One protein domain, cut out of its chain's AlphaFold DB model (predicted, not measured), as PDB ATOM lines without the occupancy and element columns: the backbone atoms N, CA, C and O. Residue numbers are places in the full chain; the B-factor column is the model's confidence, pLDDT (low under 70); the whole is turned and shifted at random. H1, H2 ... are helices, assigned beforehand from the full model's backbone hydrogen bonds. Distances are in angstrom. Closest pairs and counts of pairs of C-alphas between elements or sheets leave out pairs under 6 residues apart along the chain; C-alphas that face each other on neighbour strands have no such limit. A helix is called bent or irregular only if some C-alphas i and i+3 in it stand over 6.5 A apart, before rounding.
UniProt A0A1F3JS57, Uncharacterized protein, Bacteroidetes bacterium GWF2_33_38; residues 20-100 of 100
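What this domain is: This is residues 20 to 100 of the 100 residues of an uncharacterized protein of Bacteroidetes bacterium GWF2_33_38 (UniProt A0A1F3JS57). H4 and H3 form a long helical hairpin, and the shorter H1 packs on H3 away from H4, making a row of three; residues 21 to 27 and 51 to 56 stick out. The printed part has 81 residues with four named helices, H1 to H4 in order: all helix. It is only just loose, close to compact, with radius of gyration of the C-alphas 14.4 A and spans 41, 29 and 23 A.

Where its parts are: H4, residues 80 to 99, 29.3 A long, is only just irregular (C-alphas 81 and 84 are 6.6 A apart) and ends at C-alpha 99 (10.938, -1.925, 31.602). H3 is residues 60 to 76, 24.3 A; H1, residues 29 to 37, begins at C-alpha 29 (-10.839, -16.206, 36.756); H2 is residues 41 to 44.

How they stand to each other: H3 touches H4, opposite ways at a shallow tilt of 6 degrees; closest C-alphas Ile 74 and Ser 83, 5.6 A. H1 touches H3, opposite ways at a shallow 24 degrees; closest C-alphas Val 36 and Ala 61, 6.2 A. Every O i to N i+4 pair is within hydrogen-bond range in H1 and H3, 14 of 16 in H4.

The domain as a whole: The H2 to H3 link is long. pLDDT is under 70 for 33 residues.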
ATOM      1  N   ASP A  20     -17.694 -11.755  28.526       74.69
ATOM      2  CA  ASP A  20     -18.169 -11.879  29.905       74.69
ATOM      3  C   ASP A  20     -19.249 -12.965  30.059       74.69
ATOM      4  O   ASP A  20     -19.178 -13.774  30.978       74.69
ATOM      5  N   GLU A  21     -20.190 -13.075  29.117       77.88
ATOM      6  CA  GLU A  21     -21.213 -14.139  29.111       77.88
ATOM      7  C   GLU A  21     -20.641 -15.522  28.775       77.88
ATOM      8  O   GLU A  21     -21.219 -16.551  29.129       77.88
ATOM      9  N   THR A  22     -19.489 -15.562  28.103       75.31
ATOM     10  CA  THR A  22     -18.773 -16.813  27.819       75.31
ATOM     11  C   THR A  22     -18.115 -17.382  29.082       75.31
ATOM     12  O   THR A  22     -17.886 -18.590  29.185       75.31
ATOM     13  N   VAL A  23     -17.808 -16.526  30.062       78.12
ATOM     14  CA  VAL A  23     -17.167 -16.904  31.322       78.12
ATOM     15  C   VAL A  23     -18.225 -17.043  32.414       78.12
ATOM     16  O   VAL A  23     -18.871 -16.072  32.803       78.12
ATOM     17  N   SER A  24     -18.372 -18.256  32.961       80.31
ATOM     18  CA  SER A  24     -19.283 -18.511  34.089       80.31
ATOM     19  C   SER A  24     -19.084 -17.498  35.226       80.31
ATOM     20  O   SER A  24     -17.953 -17.098  35.516       80.31
ATOM     21  N   LYS A  25     -20.177 -17.110  35.892       80.06
ATOM     22  CA  LYS A  25     -20.141 -16.221  37.068       80.06
ATOM     23  C   LYS A  25     -19.330 -16.817  38.220       80.06
ATOM     24  O   LYS A  25     -18.654 -16.077  38.920       80.06
ATOM     25  N   ASP A  26     -19.325 -18.141  38.337       80.25
ATOM     26  CA  ASP A  26     -18.592 -18.875  39.376       80.25
ATOM     27  C   ASP A  26     -17.161 -19.249  38.956       80.25
ATOM     28  O   ASP A  26     -16.530 -20.104  39.569       80.25
ATOM     29  N   ASN A  27     -16.640 -18.687  37.860       81.06
ATOM     30  CA  ASN A  27     -15.288 -19.002  37.411       81.06
ATOM     31  C   ASN A  27     -14.247 -18.254  38.255       81.06
ATOM     32  O   ASN A  27     -14.247 -17.024  38.269       81.06
ATOM     33  N   ASP A  28     -13.305 -18.995  38.845       78.69
ATOM     34  CA  ASP A  28     -12.158 -18.482  39.611       78.69
ATOM     35  C   ASP A  28     -11.386 -17.362  38.880       78.69
ATOM     36  O   ASP A  28     -10.765 -16.516  39.518       78.69
ATOM     37  N   VAL A  29     -11.439 -17.302  37.541       78.56
ATOM     38  CA  VAL A  29     -10.839 -16.206  36.756       78.56
ATOM     39  C   VAL A  29     -11.364 -14.826  37.169       78.56
ATOM     40  O   VAL A  29     -10.595 -13.872  37.188       78.56
ATOM     41  N   ARG A  30     -12.633 -14.713  37.573       81.94
ATOM     42  CA  ARG A  30     -13.217 -13.439  38.024       81.94
ATOM     43  C   ARG A  30     -12.617 -12.949  39.348       81.94
ATOM     44  O   ARG A  30     -12.617 -11.751  39.610       81.94
ATOM     45  N   LEU A  31     -12.062 -13.851  40.165       82.81
ATOM     46  CA  LEU A  31     -11.325 -13.481  41.377       82.81
ATOM     47  C   LEU A  31     -10.026 -12.743  41.031       82.81
ATOM     48  O   LEU A  31      -9.628 -11.831  41.750       82.81
ATOM     49  N   ILE A  32      -9.383 -13.119  39.921       81.12
ATOM     50  CA  ILE A  32      -8.173 -12.455  39.423       81.12
ATOM     51  C   ILE A  32      -8.510 -11.027  38.992       81.12
ATOM     52  O   ILE A  32      -7.759 -10.112  39.320       81.12
ATOM     53  N   ASP A  33      -9.639 -10.825  38.306       82.06
ATOM     54  CA  ASP A  33     -10.091  -9.483  37.925       82.06
ATOM     55  C   ASP A  33     -10.312  -8.603  39.157       82.06
ATOM     56  O   ASP A  33      -9.714  -7.535  39.248       82.06
ATOM     57  N   LEU A  34     -11.057  -9.105  40.149       84.88
ATOM     58  CA  LEU A  34     -11.303  -8.392  41.406       84.88
ATOM     59  C   LEU A  34     -10.000  -8.057  42.153       84.88
ATOM     60  O   LEU A  34      -9.852  -6.961  42.688       84.88
ATOM     61  N   PHE A  35      -9.051  -8.996  42.191       83.62
ATOM     62  CA  PHE A  35      -7.761  -8.795  42.846       83.62
ATOM     63  C   PHE A  35      -6.936  -7.713  42.148       83.62
ATOM     64  O   PHE A  35      -6.420  -6.819  42.812       83.62
ATOM     65  N   VAL A  36      -6.821  -7.772  40.817       82.69
ATOM     66  CA  VAL A  36      -6.021  -6.799  40.064       82.69
ATOM     67  C   VAL A  36      -6.659  -5.412  40.089       82.69
ATOM     68  O   VAL A  36      -5.933  -4.429  40.208       82.69
ATOM     69  N   ASP A  37      -7.989  -5.324  40.041       84.19
ATOM     70  CA  ASP A  37      -8.708  -4.046  40.132       84.19
ATOM     71  C   ASP A  37      -8.564  -3.398  41.524       84.19
ATOM     72  O   ASP A  37      -8.667  -2.180  41.653       84.19
ATOM     73  N   GLY A  38      -8.279  -4.192  42.562       83.25
ATOM     74  CA  GLY A  38      -7.980  -3.710  43.913       83.25
ATOM     75  C   GLY A  38      -6.528  -3.270  44.144       83.25
ATOM     76  O   GLY A  38      -6.227  -2.732  45.210       83.25
ATOM     77  N   LEU A  39      -5.612  -3.495  43.195       82.38
ATOM     78  CA  LEU A  39      -4.202  -3.119  43.335       82.38
ATOM     79  C   LEU A  39      -3.958  -1.684  42.856       82.38
ATOM     80  O   LEU A  39      -4.229  -1.345  41.705       82.38
ATOM     81  N   ASN A  40      -3.335  -0.855  43.700       79.12
ATOM     82  CA  ASN A  40      -2.836   0.450  43.269       79.12
ATOM     83  C   ASN A  40      -1.518   0.297  42.501       79.12
ATOM     84  O   ASN A  40      -0.434   0.365  43.071       79.12
ATOM     85  N   ILE A  41      -1.618   0.086  41.190       73.69
ATOM     86  CA  ILE A  41      -0.485  -0.158  40.283       73.69
ATOM     87  C   ILE A  41       0.564   0.965  40.309       73.69
ATOM     88  O   ILE A  41       1.745   0.686  40.095       73.69
ATOM     89  N   GLY A  42       0.159   2.204  40.614       69.12
ATOM     90  CA  GLY A  42       1.074   3.343  40.720       69.12
ATOM     91  C   GLY A  42       2.100   3.196  41.848       69.12
ATOM     92  O   GLY A  42       3.249   3.599  41.685       69.12
ATOM     93  N   ASP A  43       1.730   2.532  42.945       74.12
ATOM     94  CA  ASP A  43       2.595   2.375  44.123       74.12
ATOM     95  C   ASP A  43       3.661   1.283  43.932       74.12
ATOM     96  O   ASP A  43       4.647   1.221  44.667       74.12
ATOM     97  N   PHE A  44       3.498   0.423  42.923       72.44
ATOM     98  CA  PHE A  44       4.412  -0.689  42.644       72.44
ATOM     99  C   PHE A  44       5.611  -0.297  41.764       72.44
ATOM    100  O   PHE A  44       6.413  -1.157  41.402       72.44
ATOM    101  N   GLY A  45       5.752   0.985  41.408       67.81
ATOM    102  CA  GLY A  45       6.884   1.481  40.618       67.81
ATOM    103  C   GLY A  45       6.846   1.075  39.141       67.81
ATOM    104  O   GLY A  45       7.870   1.131  38.456       67.81
ATOM    105  N   PHE A  46       5.681   0.658  38.635       69.62
ATOM    106  CA  PHE A  46       5.491   0.404  37.212       69.62
ATOM    107  C   PHE A  46       5.469   1.722  36.434       69.62
ATOM    108  O   PHE A  46       4.790   2.671  36.817       69.62
ATOM    109  N   ARG A  47       6.185   1.773  35.306       64.25
ATOM    110  CA  ARG A  47       6.101   2.906  34.380       64.25
ATOM    111  C   ARG A  47       4.756   2.853  33.663       64.25
ATOM    112  O   ARG A  47       4.486   1.907  32.929       64.25
ATOM    113  N   VAL A  48       3.925   3.862  33.894       66.12
ATOM    114  CA  VAL A  48       2.640   4.061  33.195       66.12
ATOM    115  C   VAL A  48       2.771   5.165  32.134       66.12
ATOM    116  O   VAL A  48       1.782   5.604  31.559       66.12
ATOM    117  N   ASP A  49       3.997   5.623  31.860       62.34
ATOM    118  CA  ASP A  49       4.243   6.704  30.913       62.34
ATOM    119  C   ASP A  49       3.824   6.310  29.494       62.34
ATOM    120  O   ASP A  49       4.285   5.321  28.916       62.34
ATOM    121  N   PHE A  50       2.946   7.130  28.922       61.47
ATOM    122  CA  PHE A  50       2.541   7.036  27.532       61.47
ATOM    123  C   PHE A  50       3.553   7.797  26.678       61.47
ATOM    124  O   PHE A  50       3.661   9.019  26.765       61.47
ATOM    125  N   GLY A  51       4.285   7.090  25.820       61.88
ATOM    126  CA  GLY A  51       4.975   7.747  24.715       61.88
ATOM    127  C   GLY A  51       3.945   8.260  23.705       61.88
ATOM    128  O   GLY A  51       3.175   7.460  23.178       61.88
ATOM    129  N   GLU A  52       3.933   9.567  23.417       58.16
ATOM    130  CA  GLU A  52       3.011  10.178  22.437       58.16
ATOM    131  C   GLU A  52       3.188   9.624  21.010       58.16
ATOM    132  O   GLU A  52       2.261   9.672  20.206       58.16
ATOM    133  N   ASN A  53       4.356   9.051  20.696       54.94
ATOM    134  CA  ASN A  53       4.683   8.517  19.377       54.94
ATOM    135  C   ASN A  53       4.991   7.014  19.443       54.94
ATOM    136  O   ASN A  53       5.998   6.602  20.017       54.94
ATOM    137  N   GLY A  54       4.151   6.191  18.805       66.00
ATOM    138  CA  GLY A  54       4.357   4.746  18.659       66.00
ATOM    139  C   GLY A  54       3.142   3.902  19.050       66.00
ATOM    140  O   GLY A  54       2.039   4.408  19.237       66.00
ATOM    141  N   ARG A  55       3.330   2.578  19.149       60.22
ATOM    142  CA  ARG A  55       2.294   1.671  19.668       60.22
ATOM    143  C   ARG A  55       2.216   1.848  21.191       60.22
ATOM    144  O   ARG A  55       3.237   1.608  21.835       60.22
ATOM    145  N   PRO A  56       1.044   2.173  21.766       67.75
ATOM    146  CA  PRO A  56       0.901   2.319  23.209       67.75
ATOM    147  C   PRO A  56       1.367   1.065  23.957       67.75
ATOM    148  O   PRO A  56       1.108  -0.068  23.522       67.75
ATOM    149  N   ALA A  57       2.053   1.270  25.080       71.19
ATOM    150  CA  ALA A  57       2.348   0.201  26.020       71.19
ATOM    151  C   ALA A  57       1.040  -0.350  26.617       71.19
ATOM    152  O   ALA A  57       0.017   0.332  26.665       71.19
ATOM    153  N   TYR A  58       1.058  -1.615  27.035       72.00
ATOM    154  CA  TYR A  58      -0.094  -2.211  27.713       72.00
ATOM    155  C   TYR A  58      -0.142  -1.713  29.154       72.00
ATOM    156  O   TYR A  58       0.910  -1.568  29.775       72.00
ATOM    157  N   HIS A  59      -1.344  -1.530  29.704       76.75
ATOM    158  CA  HIS A  59      -1.476  -1.192  31.113       76.75
ATOM    159  C   HIS A  59      -0.920  -2.343  31.974       76.75
ATOM    160  O   HIS A  59      -1.216  -3.512  31.687       76.75
ATOM    161  N   PRO A  60      -0.138  -2.070  33.035       76.88
ATOM    162  CA  PRO A  60       0.430  -3.131  33.869       76.88
ATOM    163  C   PRO A  60      -0.636  -4.065  34.471       76.88
ATOM    164  O   PRO A  60      -0.394  -5.268  34.579       76.88
ATOM    165  N   ALA A  61      -1.843  -3.552  34.762       80.25
ATOM    166  CA  ALA A  61      -3.002  -4.358  35.186       80.25
ATOM    167  C   ALA A  61      -3.308  -5.489  34.198       80.25
ATOM    168  O   ALA A  61      -3.457  -6.648  34.577       80.25
ATOM    169  N   ASP A  62      -3.378  -5.151  32.911       81.38
ATOM    170  CA  ASP A  62      -3.795  -6.079  31.865       81.38
ATOM    171  C   ASP A  62      -2.743  -7.169  31.659       81.38
ATOM    172  O   ASP A  62      -3.064  -8.331  31.396       81.38
ATOM    173  N   LEU A  63      -1.466  -6.811  31.824       80.56
ATOM    174  CA  LEU A  63      -0.362  -7.765  31.795       80.56
ATOM    175  C   LEU A  63      -0.441  -8.750  32.970       80.56
ATOM    176  O   LEU A  63      -0.250  -9.953  32.756       80.56
ATOM    177  N   LEU A  64      -0.776  -8.272  34.174       80.56
ATOM    178  CA  LEU A  64      -0.968  -9.114  35.361       80.56
ATOM    179  C   LEU A  64      -2.157 -10.064  35.192       80.56
ATOM    180  O   LEU A  64      -1.993 -11.273  35.379       80.56
ATOM    181  N   LYS A  65      -3.316  -9.549  34.760       82.88
ATOM    182  CA  LYS A  65      -4.505 -10.363  34.459       82.88
ATOM    183  C   LYS A  65      -4.168 -11.455  33.449       82.88
ATOM    184  O   LYS A  65      -4.436 -12.631  33.687       82.88
ATOM    185  N   ARG A  66      -3.486 -11.104  32.351       79.44
ATOM    186  CA  ARG A  66      -3.087 -12.067  31.315       79.44
ATOM    187  C   ARG A  66      -2.183 -13.173  31.856       79.44
ATOM    188  O   ARG A  66      -2.407 -14.340  31.535       79.44
ATOM    189  N   GLN A  67      -1.177 -12.822  32.657       75.38
ATOM    190  CA  GLN A  67      -0.255 -13.796  33.241       75.38
ATOM    191  C   GLN A  67      -0.989 -14.777  34.160       75.38
ATOM    192  O   GLN A  67      -0.808 -15.987  34.043       75.38
ATOM    193  N   TRP A  68      -1.845 -14.259  35.038       75.25
ATOM    194  CA  TRP A  68      -2.580 -15.062  36.008       75.25
ATOM    195  C   TRP A  68      -3.635 -15.960  35.361       75.25
ATOM    196  O   TRP A  68      -3.698 -17.146  35.680       75.25
ATOM    197  N   VAL A  69      -4.409 -15.447  34.398       76.56
ATOM    198  CA  VAL A  69      -5.388 -16.239  33.630       76.56
ATOM    199  C   VAL A  69      -4.703 -17.382  32.885       76.56
ATOM    200  O   VAL A  69      -5.221 -18.501  32.822       76.56
ATOM    201  N   PHE A  70      -3.533 -17.111  32.307       73.69
ATOM    202  CA  PHE A  70      -2.765 -18.113  31.588       73.69
ATOM    203  C   PHE A  70      -2.218 -19.194  32.525       73.69
ATOM    204  O   PHE A  70      -2.446 -20.377  32.271       73.69
ATOM    205  N   SER A  71      -1.580 -18.798  33.630       69.56
ATOM    206  CA  SER A  71      -1.113 -19.730  34.660       69.56
ATOM    207  C   SER A  71      -2.268 -20.583  35.190       69.56
ATOM    208  O   SER A  71      -2.178 -21.807  35.171       69.56
ATOM    209  N   TYR A  72      -3.406 -19.967  35.531       73.38
ATOM    210  CA  TYR A  72      -4.618 -20.668  35.964       73.38
ATOM    211  C   TYR A  72      -5.095 -21.701  34.936       73.38
ATOM    212  O   TYR A  72      -5.393 -22.847  35.282       73.38
ATOM    213  N   ARG A  73      -5.129 -21.327  33.649       71.38
ATOM    214  CA  ARG A  73      -5.533 -22.233  32.570       71.38
ATOM    215  C   ARG A  73      -4.588 -23.426  32.457       71.38
ATOM    216  O   ARG A  73      -5.085 -24.539  32.294       71.38
ATOM    217  N   ILE A  74      -3.272 -23.218  32.527       68.38
ATOM    218  CA  ILE A  74      -2.309 -24.323  32.442       68.38
ATOM    219  C   ILE A  74      -2.433 -25.248  33.656       68.38
ATOM    220  O   ILE A  74      -2.510 -26.466  33.482       68.38
ATOM    221  N   THR A  75      -2.499 -24.687  34.864       65.50
ATOM    222  CA  THR A  75      -2.561 -25.463  36.108       65.50
ATOM    223  C   THR A  75      -3.861 -26.265  36.220       65.50
ATOM    224  O   THR A  75      -3.837 -27.414  36.643       65.50
ATOM    225  N   LYS A  76      -5.009 -25.724  35.783       65.19
ATOM    226  CA  LYS A  76      -6.296 -26.449  35.831       65.19
ATOM    227  C   LYS A  76      -6.518 -27.416  34.662       65.19
ATOM    228  O   LYS A  76      -7.301 -28.349  34.812       65.19
ATOM    229  N   LYS A  77      -5.888 -27.207  33.493       59.97
ATOM    230  CA  LYS A  77      -6.048 -28.080  32.304       59.97
ATOM    231  C   LYS A  77      -4.914 -29.095  32.091       59.97
ATOM    232  O   LYS A  77      -4.849 -29.692  31.020       59.97
ATOM    233  N   GLY A  78      -4.086 -29.357  33.106       53.66
ATOM    234  CA  GLY A  78      -3.263 -30.573  33.167       53.66
ATOM    235  C   GLY A  78      -1.881 -30.490  32.518       53.66
ATOM    236  O   GLY A  78      -1.364 -31.502  32.052       53.66
ATOM    237  N   MET A  79      -1.257 -29.311  32.481       56.00
ATOM    238  CA  MET A  79       0.127 -29.156  32.011       56.00
ATOM    239  C   MET A  79       1.056 -28.809  33.188       56.00
ATOM    240  O   MET A  79       1.674 -27.748  33.219       56.00
ATOM    241  N   ASP A  80       1.176 -29.723  34.162       55.59
ATOM    242  CA  ASP A  80       1.988 -29.526  35.379       55.59
ATOM    243  C   ASP A  80       3.436 -29.122  35.068       55.59
ATOM    244  O   ASP A  80       3.984 -28.226  35.707       55.59
ATOM    245  N   ARG A  81       4.036 -29.700  34.018       54.16
ATOM    246  CA  ARG A  81       5.428 -29.420  33.623       54.16
ATOM    247  C   ARG A  81       5.624 -28.140  32.807       54.16
ATOM    248  O   ARG A  81       6.669 -27.519  32.918       54.16
ATOM    249  N   ALA A  82       4.638 -27.721  32.016       53.44
ATOM    250  CA  ALA A  82       4.756 -26.530  31.167       53.44
ATOM    251  C   ALA A  82       4.260 -25.243  31.851       53.44
ATOM    252  O   ALA A  82       4.467 -24.147  31.333       53.44
ATOM    253  N   SER A  83       3.612 -25.356  33.016       59.28
ATOM    254  CA  SER A  83       3.119 -24.205  33.781       59.28
ATOM    255  C   SER A  83       4.245 -23.288  34.253       59.28
ATOM    256  O   SER A  83       4.149 -22.073  34.084       59.28
ATOM    257  N   SER A  84       5.333 -23.867  34.765       61.53
ATOM    258  CA  SER A  84       6.464 -23.104  35.289       61.53
ATOM    259  C   SER A  84       7.266 -22.443  34.168       61.53
ATOM    260  O   SER A  84       7.506 -21.238  34.220       61.53
ATOM    261  N   ASP A  85       7.609 -23.188  33.113       64.44
ATOM    262  CA  ASP A  85       8.461 -22.678  32.030       64.44
ATOM    263  C   ASP A  85       7.754 -21.602  31.201       64.44
ATOM    264  O   ASP A  85       8.321 -20.542  30.922       64.44
ATOM    265  N   VAL A  86       6.480 -21.820  30.852       65.69
ATOM    266  CA  VAL A  86       5.720 -20.832  30.074       65.69
ATOM    267  C   VAL A  86       5.280 -19.660  30.956       65.69
ATOM    268  O   VAL A  86       5.257 -18.519  30.494       65.69
ATOM    269  N   GLY A  87       5.001 -19.905  32.241       66.62
ATOM    270  CA  GLY A  87       4.758 -18.856  33.231       66.62
ATOM    271  C   GLY A  87       5.959 -17.924  33.394       66.62
ATOM    272  O   GLY A  87       5.802 -16.703  33.328       66.62
ATOM    273  N   PHE A  88       7.166 -18.480  33.520       69.06
ATOM    274  CA  PHE A  88       8.409 -17.716  33.615       69.06
ATOM    275  C   PHE A  88       8.734 -16.980  32.311       69.06
ATOM    276  O   PHE A  88       9.068 -15.798  32.345       69.06
ATOM    277  N   MET A  89       8.557 -17.628  31.154       74.25
ATOM    278  CA  MET A  89       8.768 -17.003  29.846       74.25
ATOM    279  C   MET A  89       7.844 -15.797  29.632       74.25
ATOM    280  O   MET A  89       8.297 -14.740  29.194       74.25
ATOM    281  N   LEU A  90       6.558 -15.929  29.965       71.31
ATOM    282  CA  LEU A  90       5.601 -14.828  29.864       71.31
ATOM    283  C   LEU A  90       5.869 -13.744  30.911       71.31
ATOM    284  O   LEU A  90       5.747 -12.566  30.588       71.31
ATOM    285  N   THR A  91       6.318 -14.111  32.114       73.69
ATOM    286  CA  THR A  91       6.724 -13.145  33.144       73.69
ATOM    287  C   THR A  91       7.927 -12.335  32.670       73.69
ATOM    288  O   THR A  91       7.880 -11.109  32.694       73.69
ATOM    289  N   ALA A  92       8.963 -12.986  32.138       73.62
ATOM    290  CA  ALA A  92      10.129 -12.326  31.555       73.62
ATOM    291  C   ALA A  92       9.753 -11.457  30.341       73.62
ATOM    292  O   ALA A  92      10.230 -10.330  30.210       73.62
ATOM    293  N   TYR A  93       8.853 -11.939  29.477       75.19
ATOM    294  CA  TYR A  93       8.320 -11.173  28.347       75.19
ATOM    295  C   TYR A  93       7.560  -9.920  28.805       75.19
ATOM    296  O   TYR A  93       7.751  -8.842  28.240       75.19
ATOM    297  N   ASN A  94       6.722 -10.047  29.836       71.81
ATOM    298  CA  ASN A  94       5.946  -8.945  30.395       71.81
ATOM    299  C   ASN A  94       6.855  -7.936  31.109       71.81
ATOM    300  O   ASN A  94       6.716  -6.743  30.872       71.81
ATOM    301  N   LEU A  95       7.833  -8.394  31.899       71.75
ATOM    302  CA  LEU A  95       8.820  -7.527  32.552       71.75
ATOM    303  C   LEU A  95       9.641  -6.745  31.525       71.75
ATOM    304  O   LEU A  95       9.767  -5.531  31.638       71.75
ATOM    305  N   ARG A  96      10.111  -7.401  30.457       70.62
ATOM    306  CA  ARG A  96      10.790  -6.718  29.346       70.62
ATOM    307  C   ARG A  96       9.911  -5.638  28.703       70.62
ATOM    308  O   ARG A  96      10.430  -4.643  28.228       70.62
ATOM    309  N   ARG A  97       8.595  -5.833  28.664       66.94
ATOM    310  CA  ARG A  97       7.624  -4.898  28.069       66.94
ATOM    311  C   ARG A  97       7.198  -3.756  28.988       66.94
ATOM    312  O   ARG A  97       6.588  -2.819  28.498       66.94
ATOM    313  N   ILE A  98       7.461  -3.885  30.283       64.31
ATOM    314  CA  ILE A  98       7.207  -2.867  31.305       64.31
ATOM    315  C   ILE A  98       8.459  -2.001  31.528       64.31
ATOM    316  O   ILE A  98       8.350  -0.834  31.888       64.31
ATOM    317  N   LEU A  99       9.651  -2.583  31.347       61.78
ATOM    318  CA  LEU A  99      10.938  -1.925  31.602       61.78
ATOM    319  C   LEU A  99      11.498  -1.135  30.405       61.78
ATOM    320  O   LEU A  99      12.382  -0.304  30.614       61.78
ATOM    321  N   ILE A 100      11.032  -1.414  29.182       55.97
ATOM    322  CA  ILE A 100      11.412  -0.717  27.938       55.97
ATOM    323  C   ILE A 100      10.267   0.201  27.534       55.97
ATOM    324  O   ILE A 100      10.557   1.376  27.232       55.97
TER     325      ILE A 100